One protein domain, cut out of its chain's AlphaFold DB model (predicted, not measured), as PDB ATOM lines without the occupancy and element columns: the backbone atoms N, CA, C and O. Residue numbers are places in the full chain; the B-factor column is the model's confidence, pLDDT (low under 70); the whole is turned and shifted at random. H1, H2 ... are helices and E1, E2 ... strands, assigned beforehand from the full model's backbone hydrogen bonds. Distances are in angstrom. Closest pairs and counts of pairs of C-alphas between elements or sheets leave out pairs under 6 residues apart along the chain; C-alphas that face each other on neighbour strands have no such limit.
ATOM      1  N   ALA A 481     167.117 186.753 209.079       83.12
ATOM      2  CA  ALA A 481     167.278 188.199 209.072       83.12
ATOM      3  C   ALA A 481     167.842 188.668 210.426       83.12
ATOM      4  O   ALA A 481     167.923 187.908 211.393       83.12
ATOM      5  N   ASN A 482     168.174 189.957 210.528       79.19
ATOM      6  CA  ASN A 482     168.718 190.554 211.758       79.19
ATOM      7  C   ASN A 482     167.806 190.379 213.001       79.19
ATOM      8  O   ASN A 482     168.308 190.408 214.119       79.19
ATOM      9  N   ASP A 483     166.497 190.143 212.807       72.69
ATOM     10  CA  ASP A 483     165.477 189.991 213.865       72.69
ATOM     11  C   ASP A 483     164.874 188.558 213.927       72.69
ATOM     12  O   ASP A 483     163.662 188.364 214.151       72.69
ATOM     13  N   GLY A 484     165.685 187.540 213.639       78.25
ATOM     14  CA  GLY A 484     165.256 186.140 213.545       78.25
ATOM     15  C   GLY A 484     164.837 185.727 212.125       78.25
ATOM     16  O   GLY A 484     165.181 186.410 211.161       78.25
ATOM     17  N   PRO A 485     164.071 184.630 211.963       81.44
ATOM     18  CA  PRO A 485     163.807 184.024 210.660       81.44
ATOM     19  C   PRO A 485     163.112 184.976 209.683       81.44
ATOM     20  O   PRO A 485     162.181 185.711 210.047       81.44
ATOM     21  N   LEU A 486     163.547 184.923 208.420       79.69
ATOM     22  CA  LEU A 486     163.053 185.771 207.338       79.69
ATOM     23  C   LEU A 486     161.557 185.532 207.098       79.69
ATOM     24  O   LEU A 486     160.797 186.494 206.949       79.69
ATOM     25  N   CYS A 487     161.121 184.270 207.116       81.44
ATOM     26  CA  CYS A 487     159.724 183.868 206.972       81.44
ATOM     27  C   CYS A 487     159.048 183.592 208.329       81.44
ATOM     28  O   CYS A 487     159.563 182.858 209.177       81.44
ATOM     29  N   PRO A 673     197.990 185.877 200.253       92.94
ATOM     30  CA  PRO A 673     197.902 186.423 201.604       92.94
ATOM     31  C   PRO A 673     198.042 187.955 201.575       92.94
ATOM     32  O   PRO A 673     198.807 188.498 200.779       92.94
ATOM     33  N   LEU A 674     197.290 188.651 202.431       92.50
ATOM     34  CA  LEU A 674     197.325 190.114 202.550       92.50
ATOM     35  C   LEU A 674     198.703 190.610 203.015       92.50
ATOM     36  O   LEU A 674     199.178 191.635 202.538       92.50
ATOM     37  N   ILE A 675     199.340 189.855 203.910       91.12
ATOM     38  CA  ILE A 675     200.762 189.928 204.242       91.12
ATOM     39  C   ILE A 675     201.270 188.486 204.292       91.12
ATOM     40  O   ILE A 675     200.656 187.647 204.950       91.12
ATOM     41  N   ASP A 676     202.374 188.186 203.610       89.06
ATOM     42  CA  ASP A 676     203.041 186.889 203.742       89.06
ATOM     43  C   ASP A 676     203.827 186.830 205.063       89.06
ATOM     44  O   ASP A 676     204.460 187.810 205.462       89.06
ATOM     45  N   GLN A 677     203.811 185.683 205.746       85.69
ATOM     46  CA  GLN A 677     204.517 185.491 207.016       85.69
ATOM     47  C   GLN A 677     206.039 185.689 206.875       85.69
ATOM     48  O   GLN A 677     206.687 186.146 207.816       85.69
ATOM     49  N   THR A 678     206.603 185.400 205.698       88.12
ATOM     50  CA  THR A 678     208.023 185.641 205.385       88.12
ATOM     51  C   THR A 678     208.358 187.133 205.280       88.12
ATOM     52  O   THR A 678     209.427 187.563 205.715       88.12
ATOM     53  N   ASP A 679     207.425 187.942 204.772       86.25
ATOM     54  CA  ASP A 679     207.572 189.391 204.602       86.25
ATOM     55  C   ASP A 679     207.159 190.199 205.844       86.25
ATOM     56  O   ASP A 679     207.563 191.354 205.992       86.25
ATOM     57  N   LEU A 680     206.379 189.604 206.753       86.56
ATOM     58  CA  LEU A 680     205.793 190.253 207.930       86.56
ATOM     59  C   LEU A 680     206.809 191.089 208.727       86.56
ATOM     60  O   LEU A 680     206.565 192.269 208.983       86.56
ATOM     61  N   LYS A 681     207.973 190.515 209.063       85.12
ATOM     62  CA  LYS A 681     209.030 191.214 209.815       85.12
ATOM     63  C   LYS A 681     209.594 192.406 209.030       85.12
ATOM     64  O   LYS A 681     209.620 193.523 209.541       85.12
ATOM     65  N   ARG A 682     209.929 192.198 207.749       87.75
ATOM     66  CA  ARG A 682     210.421 193.242 206.828       87.75
ATOM     67  C   ARG A 682     209.428 194.403 206.685       87.75
ATOM     68  O   ARG A 682     209.841 195.556 206.603       87.75
ATOM     69  N   LEU A 683     208.128 194.115 206.663       85.81
ATOM     70  CA  LEU A 683     207.070 195.119 206.544       85.81
ATOM     71  C   LEU A 683     206.818 195.878 207.860       85.81
ATOM     72  O   LEU A 683     206.597 197.090 207.827       85.81
ATOM     73  N   ILE A 684     206.907 195.223 209.021       84.00
ATOM     74  CA  ILE A 684     206.818 195.890 210.335       84.00
ATOM     75  C   ILE A 684     207.985 196.871 210.531       84.00
ATOM     76  O   ILE A 684     207.756 198.033 210.906       84.00
ATOM     77  N   ASP A 685     209.201 196.417 210.217       85.00
ATOM     78  CA  ASP A 685     210.459 197.156 210.387       85.00
ATOM     79  C   ASP A 685     210.707 198.219 209.300       85.00
ATOM     80  O   ASP A 685     211.565 199.084 209.475       85.00
ATOM     81  N   SER A 686     209.930 198.207 208.207       87.12
ATOM     82  CA  SER A 686     209.999 199.215 207.138       87.12
ATOM     83  C   SER A 686     209.799 200.656 207.640       87.12
ATOM     84  O   SER A 686     209.227 200.912 208.707       87.12
ATOM     85  N   ASP A 687     210.234 201.629 206.843       89.06
ATOM     86  CA  ASP A 687     210.000 203.052 207.088       89.06
ATOM     87  C   ASP A 687     208.506 203.438 206.964       89.06
ATOM     88  O   ASP A 687     207.611 202.591 206.880       89.06
ATOM     89  N   PHE A 688     208.188 204.733 207.042       86.75
ATOM     90  CA  PHE A 688     206.801 205.193 206.944       86.75
ATOM     91  C   PHE A 688     206.272 205.187 205.502       86.75
ATOM     92  O   PHE A 688     205.135 204.768 205.276       86.75
ATOM     93  N   ASP A 689     207.081 205.629 204.542       89.94
ATOM     94  CA  ASP A 689     206.641 205.879 203.171       89.94
ATOM     95  C   ASP A 689     206.514 204.568 202.383       89.94
ATOM     96  O   ASP A 689     205.493 204.357 201.728       89.94
ATOM     97  N   SER A 690     207.460 203.635 202.548       90.44
ATOM     98  CA  SER A 690     207.408 202.278 201.981       90.44
ATOM     99  C   SER A 690     206.160 201.503 202.428       90.44
ATOM    100  O   SER A 690     205.484 200.870 201.615       90.44
ATOM    101  N   TRP A 691     205.793 201.609 203.709       89.50
ATOM    102  CA  TRP A 691     204.573 201.013 204.267       89.50
ATOM    103  C   TRP A 691     203.292 201.646 203.710       89.50
ATOM    104  O   TRP A 691     202.340 200.944 203.367       89.50
ATOM    105  N   GLU A 692     203.261 202.974 203.589       89.56
ATOM    106  CA  GLU A 692     202.135 203.680 202.982       89.56
ATOM    107  C   GLU A 692     201.995 203.353 201.486       89.56
ATOM    108  O   GLU A 692     200.875 203.167 201.015       89.56
ATOM    109  N   ASP A 693     203.093 203.248 200.733       90.50
ATOM    110  CA  ASP A 693     203.079 202.837 199.321       90.50
ATOM    111  C   ASP A 693     202.643 201.378 199.138       90.50
ATOM    112  O   ASP A 693     201.825 201.097 198.258       90.50
ATOM    113  N   TYR A 694     203.067 200.471 200.023       89.12
ATOM    114  CA  TYR A 694     202.550 199.103 200.073       89.12
ATOM    115  C   TYR A 694     201.019 199.097 200.249       89.12
ATOM    116  O   TYR A 694     200.302 198.560 199.400       89.12
ATOM    117  N   ILE A 695     200.498 199.795 201.269       89.12
ATOM    118  CA  ILE A 695     199.054 199.856 201.552       89.12
ATOM    119  C   ILE A 695     198.248 200.515 200.429       89.12
ATOM    120  O   ILE A 695     197.144 200.055 200.124       89.12
ATOM    121  N   LYS A 696     198.753 201.583 199.794       88.31
ATOM    122  CA  LYS A 696     198.049 202.293 198.703       88.31
ATOM    123  C   LYS A 696     197.622 201.359 197.561       88.31
ATOM    124  O   LYS A 696     196.636 201.662 196.894       88.31
ATOM    125  N   THR A 697     198.305 200.227 197.384       87.75
ATOM    126  CA  THR A 697     197.995 199.187 196.388       87.75
ATOM    127  C   THR A 697     196.641 198.496 196.620       87.75
ATOM    128  O   THR A 697     195.952 198.163 195.657       87.75
ATOM    129  N   PHE A 698     196.240 198.287 197.880       89.19
ATOM    130  CA  PHE A 698     195.041 197.511 198.250       89.19
ATOM    131  C   PHE A 698     194.078 198.239 199.208       89.19
ATOM    132  O   PHE A 698     193.020 197.708 199.551       89.19
ATOM    133  N   ARG A 699     194.393 199.470 199.633       92.12
ATOM    134  CA  ARG A 699     193.520 200.308 200.473       92.12
ATOM    135  C   ARG A 699     192.152 200.514 199.811       92.12
ATOM    136  O   ARG A 699     192.041 201.092 198.733       92.12
ATOM    137  N   GLY A 700     191.098 200.077 200.492       92.56
ATOM    138  CA  GLY A 700     189.713 200.100 200.027       92.56
ATOM    139  C   GLY A 700     189.246 198.827 199.310       92.56
ATOM    140  O   GLY A 700     188.059 198.753 198.998       92.56
ATOM    141  N   GLN A 701     190.118 197.840 199.069       95.38
ATOM    142  CA  GLN A 701     189.751 196.533 198.506       95.38
ATOM    143  C   GLN A 701     188.905 195.715 199.504       95.38
ATOM    144  O   GLN A 701     188.917 195.961 200.714       95.38
ATOM    145  N   LEU A 702     188.162 194.735 198.995       96.12
ATOM    146  CA  LEU A 702     187.573 193.668 199.796       96.12
ATOM    147  C   LEU A 702     188.631 192.587 200.073       96.12
ATOM    148  O   LEU A 702     189.290 192.108 199.151       96.12
ATOM    149  N   VAL A 703     188.787 192.200 201.335       95.75
ATOM    150  CA  VAL A 703     189.712 191.150 201.786       95.75
ATOM    151  C   VAL A 703     188.935 190.075 202.532       95.75
ATOM    152  O   VAL A 703     188.026 190.382 203.308       95.75
ATOM    153  N   THR A 704     189.275 188.816 202.273       94.69
ATOM    154  CA  THR A 704     188.561 187.646 202.803       94.69
ATOM    155  C   THR A 704     189.388 186.941 203.872       94.69
ATOM    156  O   THR A 704     190.615 186.943 203.797       94.69
ATOM    157  N   ASN A 705     188.732 186.331 204.855       93.50
ATOM    158  CA  ASN A 705     189.338 185.402 205.802       93.50
ATOM    159  C   ASN A 705     188.578 184.062 205.699       93.50
ATOM    160  O   ASN A 705     187.475 183.942 206.243       93.50
ATOM    161  N   PRO A 706     189.114 183.084 204.942       88.31
ATOM    162  CA  PRO A 706     188.501 181.776 204.727       88.31
ATOM    163  C   PRO A 706     187.968 181.128 206.009       88.31
ATOM    164  O   PRO A 706     188.697 180.946 206.982       88.31
ATOM    165  N   GLY A 707     186.685 180.760 206.006       83.19
ATOM    166  CA  GLY A 707     186.040 180.121 207.156       83.19
ATOM    167  C   GLY A 707     185.623 181.055 208.301       83.19
ATOM    168  O   GLY A 707     185.253 180.550 209.356       83.19
ATOM    169  N   LYS A 708     185.648 182.387 208.136       88.94
ATOM    170  CA  LYS A 708     185.095 183.339 209.120       88.94
ATOM    171  C   LYS A 708     183.734 183.909 208.716       88.94
ATOM    172  O   LYS A 708     183.390 183.925 207.543       88.94
ATOM    173  N   LYS A 709     182.959 184.391 209.696       88.00
ATOM    174  CA  LYS A 709     181.650 185.045 209.504       88.00
ATOM    175  C   LYS A 709     181.665 186.512 209.987       88.00
ATOM    176  O   LYS A 709     181.855 186.740 211.188       88.00
ATOM    177  N   PRO A 710     181.429 187.520 209.123       90.69
ATOM    178  CA  PRO A 710     181.304 187.395 207.667       90.69
ATOM    179  C   PRO A 710     182.636 186.973 207.030       90.69
ATOM    180  O   PRO A 710     183.685 187.216 207.626       90.69
ATOM    181  N   SER A 711     182.608 186.372 205.836       89.69
ATOM    182  CA  SER A 711     183.842 185.918 205.158       89.69
ATOM    183  C   SER A 711     184.747 187.089 204.769       89.69
ATOM    184  O   SER A 711     185.968 187.031 204.911       89.69
ATOM    185  N   THR A 712     184.134 188.175 204.296       94.38
ATOM    186  CA  THR A 712     184.808 189.252 203.570       94.38
ATOM    187  C   THR A 712     184.465 190.619 204.156       94.38
ATOM    188  O   THR A 712     183.300 190.939 204.394       94.38
ATOM    189  N   ILE A 713     185.482 191.464 204.342       95.00
ATOM    190  CA  ILE A 713     185.351 192.849 204.824       95.00
ATOM    191  C   ILE A 713     186.094 193.827 203.908       95.00
ATOM    192  O   ILE A 713     186.930 193.433 203.101       95.00
ATOM    193  N   ARG A 714     185.806 195.131 204.023       95.12
ATOM    194  CA  ARG A 714     186.551 196.175 203.295       95.12
ATOM    195  C   ARG A 714     187.747 196.648 204.119       95.12
ATOM    196  O   ARG A 714     187.556 197.119 205.236       95.12
ATOM    197  N   LEU A 715     188.940 196.600 203.543       94.88
ATOM    198  CA  LEU A 715     190.178 197.071 204.161       94.88
ATOM    199  C   LEU A 715     190.279 198.604 204.075       94.88
ATOM    200  O   LEU A 715     190.720 199.131 203.058       94.88
ATOM    201  N   ASP A 716     189.850 199.340 205.106       93.50
ATOM    202  CA  ASP A 716     189.882 200.813 205.077       93.50
ATOM    203  C   ASP A 716     191.252 201.385 205.463       93.50
ATOM    204  O   ASP A 716     191.765 202.277 204.781       93.50
ATOM    205  N   GLN A 717     191.847 200.878 206.546       91.75
ATOM    206  CA  GLN A 717     193.208 201.210 206.988       91.75
ATOM    207  C   GLN A 717     193.906 199.933 207.486       91.75
ATOM    208  O   GLN A 717     193.244 198.936 207.777       91.75
ATOM    209  N   LEU A 718     195.238 199.952 207.527       91.69
ATOM    210  CA  LEU A 718     196.064 198.840 207.988       91.69
ATOM    211  C   LEU A 718     197.179 199.425 208.856       91.69
ATOM    212  O   LEU A 718     198.078 200.095 208.345       91.69
ATOM    213  N   ASP A 719     197.098 199.187 210.158       87.75
ATOM    214  CA  ASP A 719     197.905 199.892 211.147       87.75
ATOM    215  C   ASP A 719     198.953 198.971 211.777       87.75
ATOM    216  O   ASP A 719     198.682 197.832 212.165       87.75
ATOM    217  N   ARG A 720     200.183 199.484 211.899       83.06
ATOM    218  CA  ARG A 720     201.253 198.837 212.670       83.06
ATOM    219  C   ARG A 720     201.107 199.251 214.127       83.06
ATOM    220  O   ARG A 720     201.374 200.407 214.453       83.06
ATOM    221  N   GLU A 721     200.750 198.316 215.006       65.75
ATOM    222  CA  GLU A 721     200.770 198.548 216.454       65.75
ATOM    223  C   GLU A 721     202.200 198.799 216.962       65.75
ATOM    224  O   GLU A 721     202.899 197.896 217.422       65.75
ATOM    225  N   LYS A 722     202.636 200.061 216.941       54.69
ATOM    226  CA  LYS A 722     203.831 200.511 217.664       54.69
ATOM    227  C   LYS A 722     203.424 200.976 219.069       54.69
ATOM    228  O   LYS A 722     203.398 202.164 219.368       54.69
ATOM    229  N   THR A 723     203.120 199.974 219.906       46.28
ATOM    230  CA  THR A 723     202.939 199.992 221.379       46.28
ATOM    231  C   THR A 723     201.844 200.878 221.997       46.28
ATOM    232  O   THR A 723     201.890 202.099 221.909       46.28
ATOM    233  N   MET A 724     200.964 200.255 222.796       39.38
ATOM    234  CA  MET A 724     200.167 200.926 223.848       39.38
ATOM    235  C   MET A 724     200.171 200.202 225.209       39.38
ATOM    236  O   MET A 724     199.931 200.839 226.227       39.38
ATOM    237  N   HIS A 732     206.059 188.249 216.399       55.88
ATOM    238  CA  HIS A 732     205.124 187.817 215.354       55.88
ATOM    239  C   HIS A 732     203.771 188.554 215.440       55.88
ATOM    240  O   HIS A 732     202.712 187.951 215.277       55.88
ATOM    241  N   ARG A 733     203.770 189.861 215.750       75.00
ATOM    242  CA  ARG A 733     202.521 190.639 215.817       75.00
ATOM    243  C   ARG A 733     202.054 191.077 214.427       75.00
ATOM    244  O   ARG A 733     202.614 192.003 213.844       75.00
ATOM    245  N   TRP A 734     200.989 190.452 213.939       86.38
ATOM    246  CA  TRP A 734     200.278 190.873 212.732       86.38
ATOM    247  C   TRP A 734     199.723 192.311 212.851       86.38
ATOM    248  O   TRP A 734     199.151 192.658 213.888       86.38
ATOM    249  N   PRO A 735     199.862 193.153 211.807       90.31
ATOM    250  CA  PRO A 735     199.165 194.436 211.691       90.31
ATOM    251  C   PRO A 735     197.637 194.340 211.827       90.31
ATOM    252  O   PRO A 735     197.029 193.298 211.582       90.31
ATOM    253  N   ILE A 736     197.003 195.459 212.177       90.94
ATOM    254  CA  ILE A 736     195.561 195.536 212.430       90.94
ATOM    255  C   ILE A 736     194.835 196.103 211.210       90.94
ATOM    256  O   ILE A 736     195.092 197.228 210.784       90.94
ATOM    257  N   ILE A 737     193.895 195.334 210.663       93.50
ATOM    258  CA  ILE A 737     192.876 195.812 209.730       93.50
ATOM    259  C   ILE A 737     191.893 196.685 210.503       93.50
ATOM    260  O   ILE A 737     191.249 196.232 211.451       93.50
ATOM    261  N   VAL A 738     191.725 197.917 210.033       92.94
ATOM    262  CA  VAL A 738     190.670 198.824 210.481       92.94
ATOM    263  C   VAL A 738     189.554 198.815 209.439       92.94
ATOM    264  O   VAL A 738     189.791 199.101 208.261       92.94
ATOM    265  N   HIS A 739     188.330 198.500 209.866       93.50
ATOM    266  CA  HIS A 739     187.135 198.487 209.019       93.50
ATOM    267  C   HIS A 739     186.028 199.402 209.566       93.50
ATOM    268  O   HIS A 739     185.515 199.189 210.670       93.50
ATOM    269  N   PHE A 740     185.596 200.379 208.760       91.75
ATOM    270  CA  PHE A 740     184.487 201.278 209.084       91.75
ATOM    271  C   PHE A 740     183.149 200.658 208.660       91.75
ATOM    272  O   PHE A 740     182.655 200.856 207.540       91.75
ATOM    273  N   GLY A 741     182.583 199.892 209.591       87.69
ATOM    274  CA  GLY A 741     181.317 199.181 209.465       87.69
ATOM    275  C   GLY A 741     180.107 200.007 209.911       87.69
ATOM    276  O   GLY A 741     180.215 201.073 210.523       87.69
ATOM    277  N   VAL A 742     178.913 199.493 209.608       85.62
ATOM    278  CA  VAL A 742     177.632 200.127 209.952       85.62
ATOM    279  C   VAL A 742     176.682 199.082 210.534       85.62
ATOM    280  O   VAL A 742     176.198 198.219 209.802       85.62
ATOM    281  N   ARG A 743     176.351 199.184 211.830       82.19
ATOM    282  CA  ARG A 743     175.382 198.287 212.482       82.19
ATOM    283  C   ARG A 743     174.019 198.349 211.768       82.19
ATOM    284  O   ARG A 743     173.559 199.447 211.398       82.19
ATOM    285  N   PRO A 744     173.306 197.214 211.643       79.56
ATOM    286  CA  PRO A 744     171.878 197.211 211.348       79.56
ATOM    287  C   PRO A 744     171.124 198.153 212.297       79.56
ATOM    288  O   PRO A 744     171.391 198.191 213.495       79.56
ATOM    289  N   ALA A 745     170.163 198.924 211.779       79.88
ATOM    290  CA  ALA A 745     169.448 199.926 212.581       79.88
ATOM    291  C   ALA A 745     168.680 199.316 213.773       79.88
ATOM    292  O   ALA A 745     168.465 199.988 214.777       79.88
ATOM    293  N   ASN A 746     168.315 198.039 213.669       74.44
ATOM    294  CA  ASN A 746     167.604 197.281 214.696       74.44
ATOM    295  C   ASN A 746     168.526 196.833 215.850       74.44
ATOM    296  O   ASN A 746     168.033 196.400 216.885       74.44
ATOM    297  N   LEU A 747     169.846 196.969 215.679       75.25
ATOM    298  CA  LEU A 747     170.891 196.616 216.649       75.25
ATOM    299  C   LEU A 747     171.657 197.852 217.163       75.25
ATOM    300  O   LEU A 747     172.619 197.719 217.912       75.25
ATOM    301  N   SER A 748     171.250 199.057 216.752       81.25
ATOM    302  CA  SER A 748     171.733 200.333 217.292       81.25
ATOM    303  C   SER A 748     170.661 200.984 218.175       81.25
ATOM    304  O   SER A 748     169.582 200.418 218.376       81.25
ATOM    305  N   TYR A 749     170.901 202.209 218.658       79.00
ATOM    306  CA  TYR A 749     169.925 202.974 219.452       79.00
ATOM    307  C   TYR A 749     168.515 203.044 218.828       79.00
ATOM    308  O   TYR A 749     167.545 203.255 219.544       79.00
ATOM    309  N   VAL A 803     180.733 202.124 213.276       83.88
ATOM    310  CA  VAL A 803     181.640 201.323 214.115       83.88
ATOM    311  C   VAL A 803     182.984 201.159 213.420       83.88
ATOM    312  O   VAL A 803     183.045 200.679 212.288       83.88
ATOM    313  N   THR A 804     184.057 201.499 214.125       88.88
ATOM    314  CA  THR A 804     185.413 201.065 213.787       88.88
ATOM    315  C   THR A 804     185.608 199.654 214.332       88.88
ATOM    316  O   THR A 804     185.368 199.419 215.512       88.88
ATOM    317  N   ASN A 805     185.999 198.715 213.473       87.94
ATOM    318  CA  ASN A 805     186.331 197.345 213.858       87.94
ATOM    319  C   ASN A 805     187.835 197.172 213.657       87.94
ATOM    320  O   ASN A 805     188.330 197.461 212.568       87.94
ATOM    321  N   GLU A 806     188.528 196.711 214.691       90.25
ATOM    322  CA  GLU A 806     189.968 196.448 214.702       90.25
ATOM    323  C   GLU A 806     190.165 194.928 214.745       90.25
ATOM    324  O   GLU A 806     189.624 194.248 215.620       90.25
ATOM    325  N   ILE A 807     190.827 194.375 213.727       90.44
ATOM    326  CA  ILE A 807     190.891 192.932 213.451       90.44
ATOM    327  C   ILE A 807     192.321 192.584 213.012       90.44
ATOM    328  O   ILE A 807     192.886 193.286 212.180       90.44
ATOM    329  N   SER A 808     192.919 191.509 213.533       90.62
ATOM    330  CA  SER A 808     194.236 191.030 213.068       90.62
ATOM    331  C   SER A 808     194.218 190.736 211.562       90.62
ATOM    332  O   SER A 808     193.278 190.107 211.080       90.62
ATOM    333  N   CYS A 809     195.251 191.141 210.814       90.38
ATOM    334  CA  CYS A 809     195.378 190.800 209.391       90.38
ATOM    335  C   CYS A 809     195.797 189.337 209.128       90.38
ATOM    336  O   CYS A 809     195.904 188.924 207.973       90.38
ATOM    337  N   GLU A 810     195.993 188.544 210.182       89.81
ATOM    338  CA  GLU A 810     196.296 187.115 210.114       89.81
ATOM    339  C   GLU A 810     195.257 186.323 209.300       89.81
ATOM    340  O   GLU A 810     194.045 186.510 209.439       89.81
ATOM    341  N   ASN A 811     195.740 185.411 208.451       90.00
ATOM    342  CA  ASN A 811     194.955 184.586 207.520       90.00
ATOM    343  C   ASN A 811     194.110 185.347 206.473       90.00
ATOM    344  O   ASN A 811     193.438 184.705 205.663       90.00
ATOM    345  N   PHE A 812     194.161 186.684 206.420       93.75
ATOM    346  CA  PHE A 812     193.469 187.436 205.374       93.75
ATOM    347  C   PHE A 812     194.123 187.264 204.004       93.75
ATOM    348  O   PHE A 812     195.346 187.168 203.873       93.75
ATOM    349  N   ARG A 813     193.288 187.274 202.963       94.31
ATOM    350  CA  ARG A 813     193.681 187.113 201.563       94.31
ATOM    351  C   ARG A 813     193.097 188.233 200.703       94.31
ATOM    352  O   ARG A 813     191.991 188.726 200.950       94.31
ATOM    353  N   LEU A 814     193.876 188.650 199.712       94.88
ATOM    354  CA  LEU A 814     193.484 189.606 198.682       94.88
ATOM    355  C   LEU A 814     192.482 188.957 197.723       94.88
ATOM    356  O   LEU A 814     192.593 187.775 197.410       94.88
ATOM    357  N   THR A 815     191.521 189.740 197.234       94.00
ATOM    358  CA  THR A 815     190.504 189.259 196.278       94.00
ATOM    359  C   THR A 815     190.600 189.937 194.913       94.00
ATOM    360  O   THR A 815     190.000 189.473 193.951       94.00
TER     361      THR A 815
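AT A GLANCE: This is residues 481 to 487, 673 to 724, 732 to 749 and 803 to 815 of the 845 residues of an uncharacterized protein of Oikopleura dioica (UniProt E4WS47). What is the main picture? A small sheet of three strands, E3, E4 and E5, makes the middle of a long, loosely built shape; the two-stranded hairpin E1 E2 comes close to E4 with E2 and turns a sharp corner into E3, and the two short helices H1 and H2 lie at one end of the long axis, with residues 481 to 487 far off at the other. What is it made of? The printed part has 90 residues, under half of them in named elements, with two named helices followed by five named strands, in the order H1 H2 E1 E2 E3 E4 E5; the class is mixed, helices and strands, and the larger sheet has the order E3 E4 E5, antiparallel throughout. How large is it? It is loose, with a radius of gyration of the C-alphas of 15.5 A, and elongated, with spans of 52 by 27 by 23 A.

HOW THE PARTS SIT: How is the larger sheet joined? E4, residues 736 to 742, is the inner strand between the edge strands E3, residues 717 to 719, and E5, residues 803 to 808. N 719 and O 736 are 2.9 A apart and N 737 and O 807 are 2.7 A apart, both within hydrogen-bond range. Where is the hairpin? E1, residues 702 to 704, and E2, residues 712 to 714, are antiparallel, with N 703 and O 713 within hydrogen-bond range at 2.8 A. The closest C-alphas of E2 and E4 are those of Arg 714 and His 739, 6.2 A apart, and E2 runs on into E3 across a break of 2 residues at 93 degrees. Where are the helices? H2, residues 688 to 696, only grazes the sheet, the closest C-alphas of H2 and E3 being those of Ile 695 and Leu 718, 7.2 A apart. H1, residues 680 to 685, is not on the sheet and is close to H2 but not clearly touching it, with the C-alphas of Leu 683 and Trp 691 closest at 6.8 A, a steep tilt of 41 degrees, opposite ways. In H1 and H2 every O i to N i+4 pair is within hydrogen-bond range.

IN THESE COORDINATES: Which elements are long? E4 measures 18.7 A from first to last C-alpha, E5 16.3 A and H2 12.4 A. Where do the first and last elements lie? H1 begins with C-alpha 680 at (205.793, 190.253, 207.930), and E5 ends with C-alpha 808 at (194.236, 191.030, 213.068).

THE WHOLE: Where is it cut? Residues 488 to 672, 725 to 731 and 750 to 802 are not printed, and the C-alpha gaps across these cuts are 38.6 A, 16.4 A and 13.0 A. Which links are long? Of the links that are printed whole, none is long. Where is confidence low? Residues 721 to 724 and residue 732 are under 70 in pLDDT, while the mean of the printed part is 86.1.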